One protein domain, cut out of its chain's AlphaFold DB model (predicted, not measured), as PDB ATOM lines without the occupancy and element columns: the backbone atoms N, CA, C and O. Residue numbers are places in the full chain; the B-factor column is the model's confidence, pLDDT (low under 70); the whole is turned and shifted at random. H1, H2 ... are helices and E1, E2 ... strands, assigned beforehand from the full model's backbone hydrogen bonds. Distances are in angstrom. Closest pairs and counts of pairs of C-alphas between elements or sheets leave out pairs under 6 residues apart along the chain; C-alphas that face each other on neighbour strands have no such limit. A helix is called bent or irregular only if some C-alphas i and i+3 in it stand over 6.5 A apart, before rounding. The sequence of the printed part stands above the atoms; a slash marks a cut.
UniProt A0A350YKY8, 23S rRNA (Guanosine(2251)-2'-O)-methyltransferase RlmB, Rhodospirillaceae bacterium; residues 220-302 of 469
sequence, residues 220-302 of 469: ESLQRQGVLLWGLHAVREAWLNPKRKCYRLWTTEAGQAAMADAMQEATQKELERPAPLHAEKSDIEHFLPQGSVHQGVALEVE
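Overview. This is residues 220 to 302 of the 469 residues of the protein "23S rRNA (Guanosine(2251)-2'-O)-methyltransferase RlmB" of Rhodospirillaceae bacterium (UniProt A0A350YKY8). A twisted sheet of four strands, in the order E1 E4 E2 E3, has H1 and the longer H2 side by side over one face, while the short H3 sits over the opposite face. The printed part has 83 residues, with three named helices and four named strands in the order E1 H1 E2 H2 E3 H3 E4. The sheet is mixed, with E2 and E3 parallel and the other neighbours antiparallel, and the class is mixed, helices and strands. The whole is compact, with a radius of gyration of the C-alphas of 11.9 A and spans of 35 by 29 by 18 A.

Along the chain. Find C-alpha 227 at (366.717, 330.922, 237.954), where E1, residues 227 to 230, begins. Beside it is E4, residues 297 to 301, 13.1 A long, ending at C-alpha 301 at (364.222, 330.907, 242.626). Next come E2, residues 246 to 251, 13.9 A long, and E3, residues 276 to 278, 6.4 A long. H1 is residues 232 to 240, 12.1 A long, and H3 is residues 281 to 287, 10.8 A long. H2, residues 253 to 268, starts at C-alpha 253 at (344.058, 334.602, 238.314) and is 22.2 A long; it is irregular, with C-alphas 258 and 261 7.6 A apart and a kink of 48 degrees near residue 261.

Arrangement. Start at the sheet: E1 and E4 are antiparallel, with N 229 and O 299 2.8 A apart, within hydrogen-bond range. E4 and E2 are antiparallel, with N 250 and O 298 at 2.8 A; E2 and E3 are parallel, with N 277 and O 249 at 2.8 A. E1, H1, E2 form a split strand-helix-strand unit, two strands running the same way with E4 between them, and E2, H2, E3 form a strand-helix-strand unit of parallel neighbours; both crossovers are right-handed. H1 is on the sheet at a height of 8.5 A, and its closest C-alphas to E4 are those of Val 235 and Leu 299, 6.2 A apart. H2, on the same face, lies over E2 at a height of 10.7 A. H1 and H2 touch, the closest C-alphas being those of Leu 240 and Ala 266, 5.8 A apart, at a shallow tilt of 24 degrees, the same way. H3 is on the opposite face, with the C-alphas of Ile 284 and Ala 298 closest to E4 at 7.0 A; it is apart from H1 and H2. Every O i to N i+4 pair is within hydrogen-bond range in H1, with 10 of 12 in H2 and 2 of 3 in H3.

Size, cuts and confidence. The farthest C-alphas, of Gln 268 and Gln 290, are 35.5 A apart. The printed part has no cut, and no link is long. Mean pLDDT of the printed part is 91.2; residues 220 to 225 are under 70.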
ATOM      1  N   GLU A 220     367.500 341.064 232.426       48.72
ATOM      2  CA  GLU A 220     368.901 341.122 232.875       48.72
ATOM      3  C   GLU A 220     369.064 341.202 234.404       48.72
ATOM      4  O   GLU A 220     370.092 340.796 234.938       48.72
ATOM      5  N   SER A 221     368.066 341.720 235.126       48.44
ATOM      6  CA  SER A 221     368.096 341.820 236.594       48.44
ATOM      7  C   SER A 221     367.723 340.512 237.298       48.44
ATOM      8  O   SER A 221     368.233 340.262 238.384       48.44
ATOM      9  N   LEU A 222     366.918 339.658 236.655       52.00
ATOM     10  CA  LEU A 222     366.542 338.327 237.157       52.00
ATOM     11  C   LEU A 222     367.701 337.320 237.048       52.00
ATOM     12  O   LEU A 222     367.820 336.406 237.853       52.00
ATOM     13  N   GLN A 223     368.594 337.516 236.072       50.47
ATOM     14  CA  GLN A 223     369.720 336.617 235.794       50.47
ATOM     15  C   GLN A 223     370.937 336.817 236.706       50.47
ATOM     16  O   GLN A 223     371.888 336.047 236.620       50.47
ATOM     17  N   ARG A 224     370.960 337.850 237.562       49.78
ATOM     18  CA  ARG A 224     372.180 338.165 238.319       49.78
ATOM     19  C   ARG A 224     372.472 337.174 239.448       49.78
ATOM     20  O   ARG A 224     373.650 337.023 239.753       49.78
ATOM     21  N   GLN A 225     371.462 336.502 240.024       54.44
ATOM     22  CA  GLN A 225     371.632 335.467 241.070       54.44
ATOM     23  C   GLN A 225     370.505 334.399 241.129       54.44
ATOM     24  O   GLN A 225     370.524 333.559 242.025       54.44
ATOM     25  N   GLY A 226     369.519 334.410 240.217       72.88
ATOM     26  CA  GLY A 226     368.343 333.526 240.275       72.88
ATOM     27  C   GLY A 226     368.031 332.796 238.963       72.88
ATOM     28  O   GLY A 226     368.448 333.205 237.880       72.88
ATOM     29  N   VAL A 227     367.279 331.699 239.067       87.50
ATOM     30  CA  VAL A 227     366.717 330.922 237.954       87.50
ATOM     31  C   VAL A 227     365.228 331.224 237.859       87.50
ATOM     32  O   VAL A 227     364.521 331.246 238.864       87.50
ATOM     33  N   LEU A 228     364.738 331.438 236.641       91.94
ATOM     34  CA  LEU A 228     363.316 331.628 236.387       91.94
ATOM     35  C   LEU A 228     362.695 330.315 235.908       91.94
ATOM     36  O   LEU A 228     363.084 329.787 234.867       91.94
ATOM     37  N   LEU A 229     361.726 329.808 236.663       94.06
ATOM     38  CA  LEU A 229     360.947 328.611 236.362       94.06
ATOM     39  C   LEU A 229     359.551 329.008 235.876       94.06
ATOM     40  O   LEU A 229     359.006 330.028 236.291       94.06
ATOM     41  N   TRP A 230     358.950 328.204 235.004       95.06
ATOM     42  CA  TRP A 230     357.590 328.438 234.514       95.06
ATOM     43  C   TRP A 230     356.874 327.131 234.187       95.06
ATOM     44  O   TRP A 230     357.491 326.087 233.972       95.06
ATOM     45  N   GLY A 231     355.548 327.211 234.088       94.69
ATOM     46  CA  GLY A 231     354.698 326.044 233.897       94.69
ATOM     47  C   GLY A 231     354.303 325.400 235.219       94.69
ATOM     48  O   GLY A 231     355.084 325.356 236.167       94.69
ATOM     49  N   LEU A 232     353.083 324.869 235.255       95.50
ATOM     50  CA  LEU A 232     352.419 324.506 236.501       95.50
ATOM     51  C   LEU A 232     353.192 323.453 237.301       95.50
ATOM     52  O   LEU A 232     353.477 323.676 238.467       95.50
ATOM     53  N   HIS A 233     353.596 322.343 236.677       96.06
ATOM     54  CA  HIS A 233     354.299 321.268 237.387       96.06
ATOM     55  C   HIS A 233     355.695 321.674 237.869       96.06
ATOM     56  O   HIS A 233     356.047 321.404 239.009       96.06
ATOM     57  N   ALA A 234     356.474 322.364 237.031       95.44
ATOM     58  CA  ALA A 234     357.810 322.811 237.416       95.44
ATOM     59  C   ALA A 234     357.752 323.815 238.579       95.44
ATOM     60  O   ALA A 234     358.506 323.691 239.539       95.44
ATOM     61  N   VAL A 235     356.821 324.774 238.516       96.81
ATOM     62  CA  VAL A 235     356.610 325.755 239.588       96.81
ATOM     63  C   VAL A 235     356.055 325.087 240.845       96.81
ATOM     64  O   VAL A 235     356.543 325.387 241.928       96.81
ATOM     65  N   ARG A 236     355.091 324.166 240.723       97.50
ATOM     66  CA  ARG A 236     354.512 323.422 241.853       97.50
ATOM     67  C   ARG A 236     355.569 322.651 242.632       97.50
ATOM     68  O   ARG A 236     355.661 322.816 243.842       97.50
ATOM     69  N   GLU A 237     356.368 321.830 241.955       96.75
ATOM     70  CA  GLU A 237     357.383 321.018 242.631       96.75
ATOM     71  C   GLU A 237     358.462 321.903 243.271       96.75
ATOM     72  O   GLU A 237     358.826 321.690 244.426       96.75
ATOM     73  N   ALA A 238     358.901 322.966 242.585       96.00
ATOM     74  CA  ALA A 238     359.854 323.919 243.156       96.00
ATOM     75  C   ALA A 238     359.280 324.658 244.377       96.00
ATOM     76  O   ALA A 238     359.982 324.881 245.362       96.00
ATOM     77  N   TRP A 239     357.991 325.003 244.335       97.38
ATOM     78  CA  TRP A 239     357.269 325.642 245.435       97.38
ATOM     79  C   TRP A 239     357.112 324.732 246.655       97.38
ATOM     80  O   TRP A 239     357.066 325.212 247.785       97.38
ATOM     81  N   LEU A 240     357.061 323.418 246.464       97.25
ATOM     82  CA  LEU A 240     356.939 322.452 247.556       97.25
ATOM     83  C   LEU A 240     358.288 321.923 248.052       97.25
ATOM     84  O   LEU A 240     358.333 321.268 249.093       97.25
ATOM     85  N   ASN A 241     359.388 322.231 247.360       96.38
ATOM     86  CA  ASN A 241     360.720 321.783 247.741       96.38
ATOM     87  C   ASN A 241     361.297 322.629 248.899       96.38
ATOM     88  O   ASN A 241     361.604 323.809 248.695       96.38
ATOM     89  N   PRO A 242     361.522 322.063 250.101       95.56
ATOM     90  CA  PRO A 242     362.059 322.809 251.244       95.56
ATOM     91  C   PRO A 242     363.512 323.258 251.044       95.56
ATOM     92  O   PRO A 242     363.943 324.234 251.647       95.56
ATOM     93  N   LYS A 243     364.276 322.583 250.174       93.94
ATOM     94  CA  LYS A 243     365.661 322.962 249.846       93.94
ATOM     95  C   LYS A 243     365.730 324.148 248.881       93.94
ATOM     96  O   LYS A 243     366.819 324.647 248.601       93.94
ATOM     97  N   ARG A 244     364.588 324.573 248.330       93.75
ATOM     98  CA  ARG A 244     364.494 325.624 247.320       93.75
ATOM     99  C   ARG A 244     364.089 326.943 247.963       93.75
ATOM    100  O   ARG A 244     363.033 327.050 248.591       93.75
ATOM    101  N   LYS A 245     364.894 327.978 247.725       93.94
ATOM    102  CA  LYS A 245     364.565 329.353 248.091       93.94
ATOM    103  C   LYS A 245     363.783 330.026 246.966       93.94
ATOM    104  O   LYS A 245     364.274 330.135 245.841       93.94
ATOM    105  N   CYS A 246     362.568 330.470 247.272       95.38
ATOM    106  CA  CYS A 246     361.681 331.157 246.336       95.38
ATOM    107  C   CYS A 246     361.710 332.664 246.599       95.38
ATOM    108  O   CYS A 246     361.431 333.099 247.713       95.38
ATOM    109  N   TYR A 247     362.013 333.460 245.576       94.25
ATOM    110  CA  TYR A 247     362.106 334.916 245.695       94.25
ATOM    111  C   TYR A 247     360.800 335.611 245.328       94.25
ATOM    112  O   TYR A 247     360.325 336.467 246.072       94.25
ATOM    113  N   ARG A 248     360.220 335.263 244.176       95.25
ATOM    114  CA  ARG A 248     358.999 335.894 243.659       95.25
ATOM    115  C   ARG A 248     358.184 334.900 242.853       95.25
ATOM    116  O   ARG A 248     358.735 334.200 242.009       95.25
ATOM    117  N   LEU A 249     356.877 334.882 243.087       96.56
ATOM    118  CA  LEU A 249     355.913 334.108 242.313       96.56
ATOM    119  C   LEU A 249     354.987 335.078 241.579       96.56
ATOM    120  O   LEU A 249     354.336 335.893 242.223       96.56
ATOM    121  N   TRP A 250     354.917 334.976 240.254       97.31
ATOM    122  CA  TRP A 250     353.938 335.686 239.430       97.31
ATOM    123  C   TRP A 250     352.839 334.735 238.990       97.31
ATOM    124  O   TRP A 250     353.127 333.649 238.476       97.31
ATOM    125  N   THR A 251     351.590 335.163 239.142       97.81
ATOM    126  CA  THR A 251     350.416 334.375 238.765       97.81
ATOM    127  C   THR A 251     349.372 335.230 238.060       97.81
ATOM    128  O   THR A 251     349.051 336.330 238.502       97.81
ATOM    129  N   THR A 252     348.775 334.693 236.996       97.56
ATOM    130  CA  THR A 252     347.443 335.135 236.561       97.56
ATOM    131  C   THR A 252     346.395 334.619 237.549       97.56
ATOM    132  O   THR A 252     346.680 333.721 238.341       97.56
ATOM    133  N   GLU A 253     345.159 335.116 237.482       96.19
ATOM    134  CA  GLU A 253     344.058 334.602 238.314       96.19
ATOM    135  C   GLU A 253     343.870 333.080 238.149       96.19
ATOM    136  O   GLU A 253     343.876 332.331 239.124       96.19
ATOM    137  N   ALA A 254     343.833 332.600 236.900       96.44
ATOM    138  CA  ALA A 254     343.738 331.172 236.599       96.44
ATOM    139  C   ALA A 254     344.966 330.371 237.078       96.44
ATOM    140  O   ALA A 254     344.822 329.255 237.574       96.44
ATOM    141  N   GLY A 255     346.175 330.930 236.945       96.75
ATOM    142  CA  GLY A 255     347.405 330.288 237.414       96.75
ATOM    143  C   GLY A 255     347.466 330.180 238.939       96.75
ATOM    144  O   GLY A 255     347.916 329.166 239.465       96.75
ATOM    145  N   GLN A 256     346.966 331.195 239.647       96.88
ATOM    146  CA  GLN A 256     346.867 331.197 241.103       96.88
ATOM    147  C   GLN A 256     345.865 330.152 241.592       96.88
ATOM    148  O   GLN A 256     346.195 329.375 242.483       96.88
ATOM    149  N   ALA A 257     344.686 330.078 240.965       97.38
ATOM    150  CA  ALA A 257     343.698 329.044 241.266       97.38
ATOM    151  C   ALA A 257     344.276 327.632 241.063       97.38
ATOM    152  O   ALA A 257     344.113 326.769 241.919       97.38
ATOM    153  N   ALA A 258     345.032 327.411 239.982       97.25
ATOM    154  CA  ALA A 258     345.694 326.131 239.719       97.25
ATOM    155  C   ALA A 258     346.824 325.788 240.713       97.25
ATOM    156  O   ALA A 258     347.203 324.623 240.830       97.25
ATOM    157  N   MET A 259     347.378 326.782 241.415       97.44
ATOM    158  CA  MET A 259     348.419 326.613 242.437       97.44
ATOM    159  C   MET A 259     347.865 326.564 243.868       97.44
ATOM    160  O   MET A 259     348.653 326.373 244.795       97.44
ATOM    161  N   ALA A 260     346.551 326.723 244.068       97.19
ATOM    162  CA  ALA A 260     345.938 326.868 245.389       97.19
ATOM    163  C   ALA A 260     346.302 325.716 246.342       97.19
ATOM    164  O   ALA A 260     346.792 325.968 247.443       97.19
ATOM    165  N   ASP A 261     346.180 324.469 245.880       97.44
ATOM    166  CA  ASP A 261     346.519 323.282 246.675       97.44
ATOM    167  C   ASP A 261     347.993 323.285 247.101       97.44
ATOM    168  O   ASP A 261     348.323 323.009 248.251       97.44
ATOM    169  N   ALA A 262     348.901 323.653 246.191       96.88
ATOM    170  CA  ALA A 262     350.333 323.705 246.474       96.88
ATOM    171  C   ALA A 262     350.697 324.850 247.434       96.88
ATOM    172  O   ALA A 262     351.605 324.715 248.253       96.88
ATOM    173  N   MET A 263     349.994 325.982 247.358       97.12
ATOM    174  CA  MET A 263     350.148 327.090 248.306       97.12
ATOM    175  C   MET A 263     349.662 326.700 249.704       97.12
ATOM    176  O   MET A 263     350.338 326.985 250.696       97.12
ATOM    177  N   GLN A 264     348.524 326.011 249.783       97.44
ATOM    178  CA  GLN A 264     347.990 325.493 251.036       97.44
ATOM    179  C   GLN A 264     348.928 324.443 251.644       97.44
ATOM    180  O   GLN A 264     349.266 324.540 252.821       97.44
ATOM    181  N   GLU A 265     349.408 323.492 250.842       97.69
ATOM    182  CA  GLU A 265     350.360 322.463 251.271       97.69
ATOM    183  C   GLU A 265     351.679 323.081 251.765       97.69
ATOM    184  O   GLU A 265     352.195 322.684 252.807       97.69
ATOM    185  N   ALA A 266     352.210 324.098 251.077       97.12
ATOM    186  CA  ALA A 266     353.404 324.814 251.532       97.12
ATOM    187  C   ALA A 266     353.186 325.514 252.884       97.12
ATOM    188  O   ALA A 266     354.080 325.500 253.725       97.12
ATOM    189  N   THR A 267     351.992 326.072 253.108       96.56
ATOM    190  CA  THR A 267     351.615 326.692 254.388       96.56
ATOM    191  C   THR A 267     351.526 325.648 255.501       96.56
ATOM    192  O   THR A 267     352.046 325.867 256.588       96.56
ATOM    193  N   GLN A 268     350.922 324.488 255.224       96.88
ATOM    194  CA  GLN A 268     350.838 323.369 256.174       96.88
ATOM    195  C   GLN A 268     352.213 322.800 256.539       96.88
ATOM    196  O   GLN A 268     352.409 322.341 257.658       96.88
ATOM    197  N   LYS A 269     353.161 322.828 255.598       96.81
ATOM    198  CA  LYS A 269     354.561 322.438 255.813       96.81
ATOM    199  C   LYS A 269     355.426 323.561 256.396       96.81
ATOM    200  O   LYS A 269     356.639 323.388 256.466       96.81
ATOM    201  N   GLU A 270     354.827 324.699 256.754       96.75
ATOM    202  CA  GLU A 270     355.511 325.869 257.323       96.75
ATOM    203  C   GLU A 270     356.680 326.371 256.452       96.75
ATOM    204  O   GLU A 270     357.697 326.857 256.946       96.75
ATOM    205  N   LEU A 271     356.553 326.251 255.125       96.69
ATOM    206  CA  LEU A 271     357.582 326.710 254.196       96.69
ATOM    207  C   LEU A 271     357.534 328.232 254.054       96.69
ATOM    208  O   LEU A 271     356.492 328.810 253.737       96.69
ATOM    209  N   GLU A 272     358.689 328.884 254.180       94.81
ATOM    210  CA  GLU A 272     358.820 330.310 253.887       94.81
ATOM    211  C   GLU A 272     358.644 330.566 252.384       94.81
ATOM    212  O   GLU A 272     359.483 330.196 251.549       94.81
ATOM    213  N   ARG A 273     357.519 331.195 252.028       96.75
ATOM    214  CA  ARG A 273     357.136 331.474 250.643       96.75
ATOM    215  C   ARG A 273     356.666 332.922 250.461       96.75
ATOM    216  O   ARG A 273     355.944 333.436 251.314       96.75
ATOM    217  N   PRO A 274     357.054 333.597 249.361       95.00
ATOM    218  CA  PRO A 274     356.617 334.964 249.094       95.00
ATOM    219  C   PRO A 274     355.121 335.009 248.758       95.00
ATOM    220  O   PRO A 274     354.572 334.058 248.206       95.00
ATOM    221  N   ALA A 275     354.459 336.136 249.015       94.50
ATOM    222  CA  ALA A 275     353.094 336.335 248.531       94.50
ATOM    223  C   ALA A 275     353.057 336.334 246.982       94.50
ATOM    224  O   ALA A 275     353.967 336.894 246.356       94.50
ATOM    225  N   PRO A 276     352.032 335.732 246.346       95.44
ATOM    226  CA  PRO A 276     351.900 335.741 244.894       95.44
ATOM    227  C   PRO A 276     351.649 337.162 244.373       95.44
ATOM    228  O   PRO A 276     350.828 337.910 244.903       95.44
ATOM    229  N   LEU A 277     352.356 337.526 243.307       96.25
ATOM    230  CA  LEU A 277     352.199 338.781 242.587       96.25
ATOM    231  C   LEU A 277     351.264 338.559 241.402       96.25
ATOM    232  O   LEU A 277     351.575 337.790 240.490       96.25
ATOM    233  N   HIS A 278     350.137 339.265 241.391       96.06
ATOM    234  CA  HIS A 278     349.227 339.217 240.257       96.06
ATOM    235  C   HIS A 278     349.885 339.825 239.009       96.06
ATOM    236  O   HIS A 278     350.444 340.925 239.061       96.06
ATOM    237  N   ALA A 279     349.816 339.112 237.889       94.31
ATOM    238  CA  ALA A 279     350.357 339.535 236.605       94.31
ATOM    239  C   ALA A 279     349.405 339.146 235.472       94.31
ATOM    240  O   ALA A 279     348.788 338.080 235.507       94.31
ATOM    241  N   GLU A 280     349.328 339.979 234.435       94.19
ATOM    242  CA  GLU A 280     348.620 339.603 233.216       94.19
ATOM    243  C   GLU A 280     349.418 338.559 232.438       94.19
ATOM    244  O   GLU A 280     350.645 338.451 232.552       94.19
ATOM    245  N   LYS A 281     348.737 337.822 231.558       93.12
ATOM    246  CA  LYS A 281     349.405 336.844 230.689       93.12
ATOM    247  C   LYS A 281     350.547 337.485 229.885       93.12
ATOM    248  O   LYS A 281     351.646 336.938 229.836       93.12
ATOM    249  N   SER A 282     350.302 338.672 229.325       92.25
ATOM    250  CA  SER A 282     351.288 339.434 228.549       92.25
ATOM    251  C   SER A 282     352.488 339.894 229.374       92.25
ATOM    252  O   SER A 282     353.585 340.020 228.832       92.25
ATOM    253  N   ASP A 283     352.300 340.140 230.675       92.00
ATOM    254  CA  ASP A 283     353.389 340.550 231.564       92.00
ATOM    255  C   ASP A 283     354.379 339.393 231.735       92.00
ATOM    256  O   ASP A 283     355.584 339.585 231.581       92.00
ATOM    257  N   ILE A 284     353.868 338.177 231.966       92.31
ATOM    258  CA  ILE A 284     354.681 336.959 232.099       92.31
ATOM    259  C   ILE A 284     355.398 336.621 230.781       92.31
ATOM    260  O   ILE A 284     356.599 336.335 230.775       92.31
ATOM    261  N   GLU A 285     354.693 336.703 229.650       91.94
ATOM    262  CA  GLU A 285     355.269 336.479 228.315       91.94
ATOM    263  C   GLU A 285     356.414 337.462 227.998       91.94
ATOM    264  O   GLU A 285     357.370 337.100 227.308       91.94
ATOM    265  N   HIS A 286     356.364 338.692 228.525       89.56
ATOM    266  CA  HIS A 286     357.373 339.717 228.260       89.56
ATOM    267  C   HIS A 286     358.759 339.355 228.811       89.56
ATOM    268  O   HIS A 286     359.773 339.598 228.150       89.56
ATOM    269  N   PHE A 287     358.830 338.767 230.010       86.75
ATOM    270  CA  PHE A 287     360.109 338.455 230.653       86.75
ATOM    271  C   PHE A 287     360.550 336.991 230.495       86.75
ATOM    272  O   PHE A 287     361.737 336.714 230.663       86.75
ATOM    273  N   LEU A 288     359.681 336.076 230.061       89.12
ATOM    274  CA  LEU A 288     360.056 334.697 229.707       89.12
ATOM    275  C   LEU A 288     360.577 334.561 228.272       89.12
ATOM    276  O   LEU A 288     360.202 335.372 227.432       89.12
ATOM    277  N   PRO A 289     361.396 333.545 227.939       86.38
ATOM    278  CA  PRO A 289     361.782 333.267 226.553       86.38
ATOM    279  C   PRO A 289     360.569 333.178 225.612       86.38
ATOM    280  O   PRO A 289     359.498 332.710 226.008       86.38
ATOM    281  N   GLN A 290     360.727 333.611 224.359       85.81
ATOM    282  CA  GLN A 290     359.637 333.563 223.378       85.81
ATOM    283  C   GLN A 290     359.124 332.126 223.199       85.81
ATOM    284  O   GLN A 290     359.909 331.183 223.165       85.81
ATOM    285  N   GLY A 291     357.802 331.963 223.102       85.19
ATOM    286  CA  GLY A 291     357.166 330.647 222.968       85.19
ATOM    287  C   GLY A 291     357.073 329.831 224.267       85.19
ATOM    288  O   GLY A 291     356.639 328.682 224.230       85.19
ATOM    289  N   SER A 292     357.443 330.396 225.424       89.19
ATOM    290  CA  SER A 292     357.360 329.690 226.710       89.19
ATOM    291  C   SER A 292     355.919 329.353 227.101       89.19
ATOM    292  O   SER A 292     355.088 330.234 227.314       89.19
ATOM    293  N   VAL A 293     355.629 328.065 227.298       92.25
ATOM    294  CA  VAL A 293     354.326 327.592 227.795       92.25
ATOM    295  C   VAL A 293     354.282 327.683 229.328       92.25
ATOM    296  O   VAL A 293     354.528 326.705 230.044       92.25
ATOM    297  N   HIS A 294     353.988 328.878 229.838       93.88
ATOM    298  CA  HIS A 294     354.042 329.205 231.271       93.88
ATOM    299  C   HIS A 294     352.775 328.850 232.066       93.88
ATOM    300  O   HIS A 294     352.845 328.724 233.282       93.88
ATOM    301  N   GLN A 295     351.629 328.639 231.406       94.12
ATOM    302  CA  GLN A 295     350.360 328.253 232.059       94.12
ATOM    303  C   GLN A 295     349.909 329.236 233.159       94.12
ATOM    304  O   GLN A 295     349.348 328.838 234.171       94.12
ATOM    305  N   GLY A 296     350.181 330.529 232.964       95.69
ATOM    306  CA  GLY A 296     349.801 331.580 233.913       95.69
ATOM    307  C   GLY A 296     350.672 331.680 235.167       95.69
ATOM    308  O   GLY A 296     350.325 332.464 236.040       95.69
ATOM    309  N   VAL A 297     351.786 330.941 235.264       97.12
ATOM    310  CA  VAL A 297     352.670 330.964 236.442       97.12
ATOM    311  C   VAL A 297     354.147 331.096 236.065       97.12
ATOM    312  O   VAL A 297     354.613 330.489 235.096       97.12
ATOM    313  N   ALA A 298     354.894 331.871 236.848       96.25
ATOM    314  CA  ALA A 298     356.350 331.965 236.771       96.25
ATOM    315  C   ALA A 298     356.942 332.185 238.167       96.25
ATOM    316  O   ALA A 298     356.363 332.904 238.977       96.25
ATOM    317  N   LEU A 299     358.096 331.588 238.447       95.44
ATOM    318  CA  LEU A 299     358.717 331.585 239.768       95.44
ATOM    319  C   LEU A 299     360.210 331.898 239.658       95.44
ATOM    320  O   LEU A 299     360.952 331.181 238.990       95.44
ATOM    321  N   GLU A 300     360.651 332.957 240.327       94.31
ATOM    322  CA  GLU A 300     362.065 333.288 240.514       94.31
ATOM    323  C   GLU A 300     362.587 332.550 241.750       94.31
ATOM    324  O   GLU A 300     362.055 332.716 242.853       94.31
ATOM    325  N   VAL A 301     363.626 331.735 241.570       93.06
ATOM    326  CA  VAL A 301     364.222 330.907 242.626       93.06
ATOM    327  C   VAL A 301     365.739 331.001 242.643       93.06
ATOM    328  O   VAL A 301     366.365 331.403 241.667       93.06
ATOM    329  N   GLU A 302     366.346 330.564 243.737       91.06
ATOM    330  CA  GLU A 302     367.773 330.249 243.774       91.06
ATOM    331  C   GLU A 302     368.045 328.881 243.106       91.06
ATOM    332  O   GLU A 302     367.225 327.954 243.239       91.06
TER     333      GLU A 302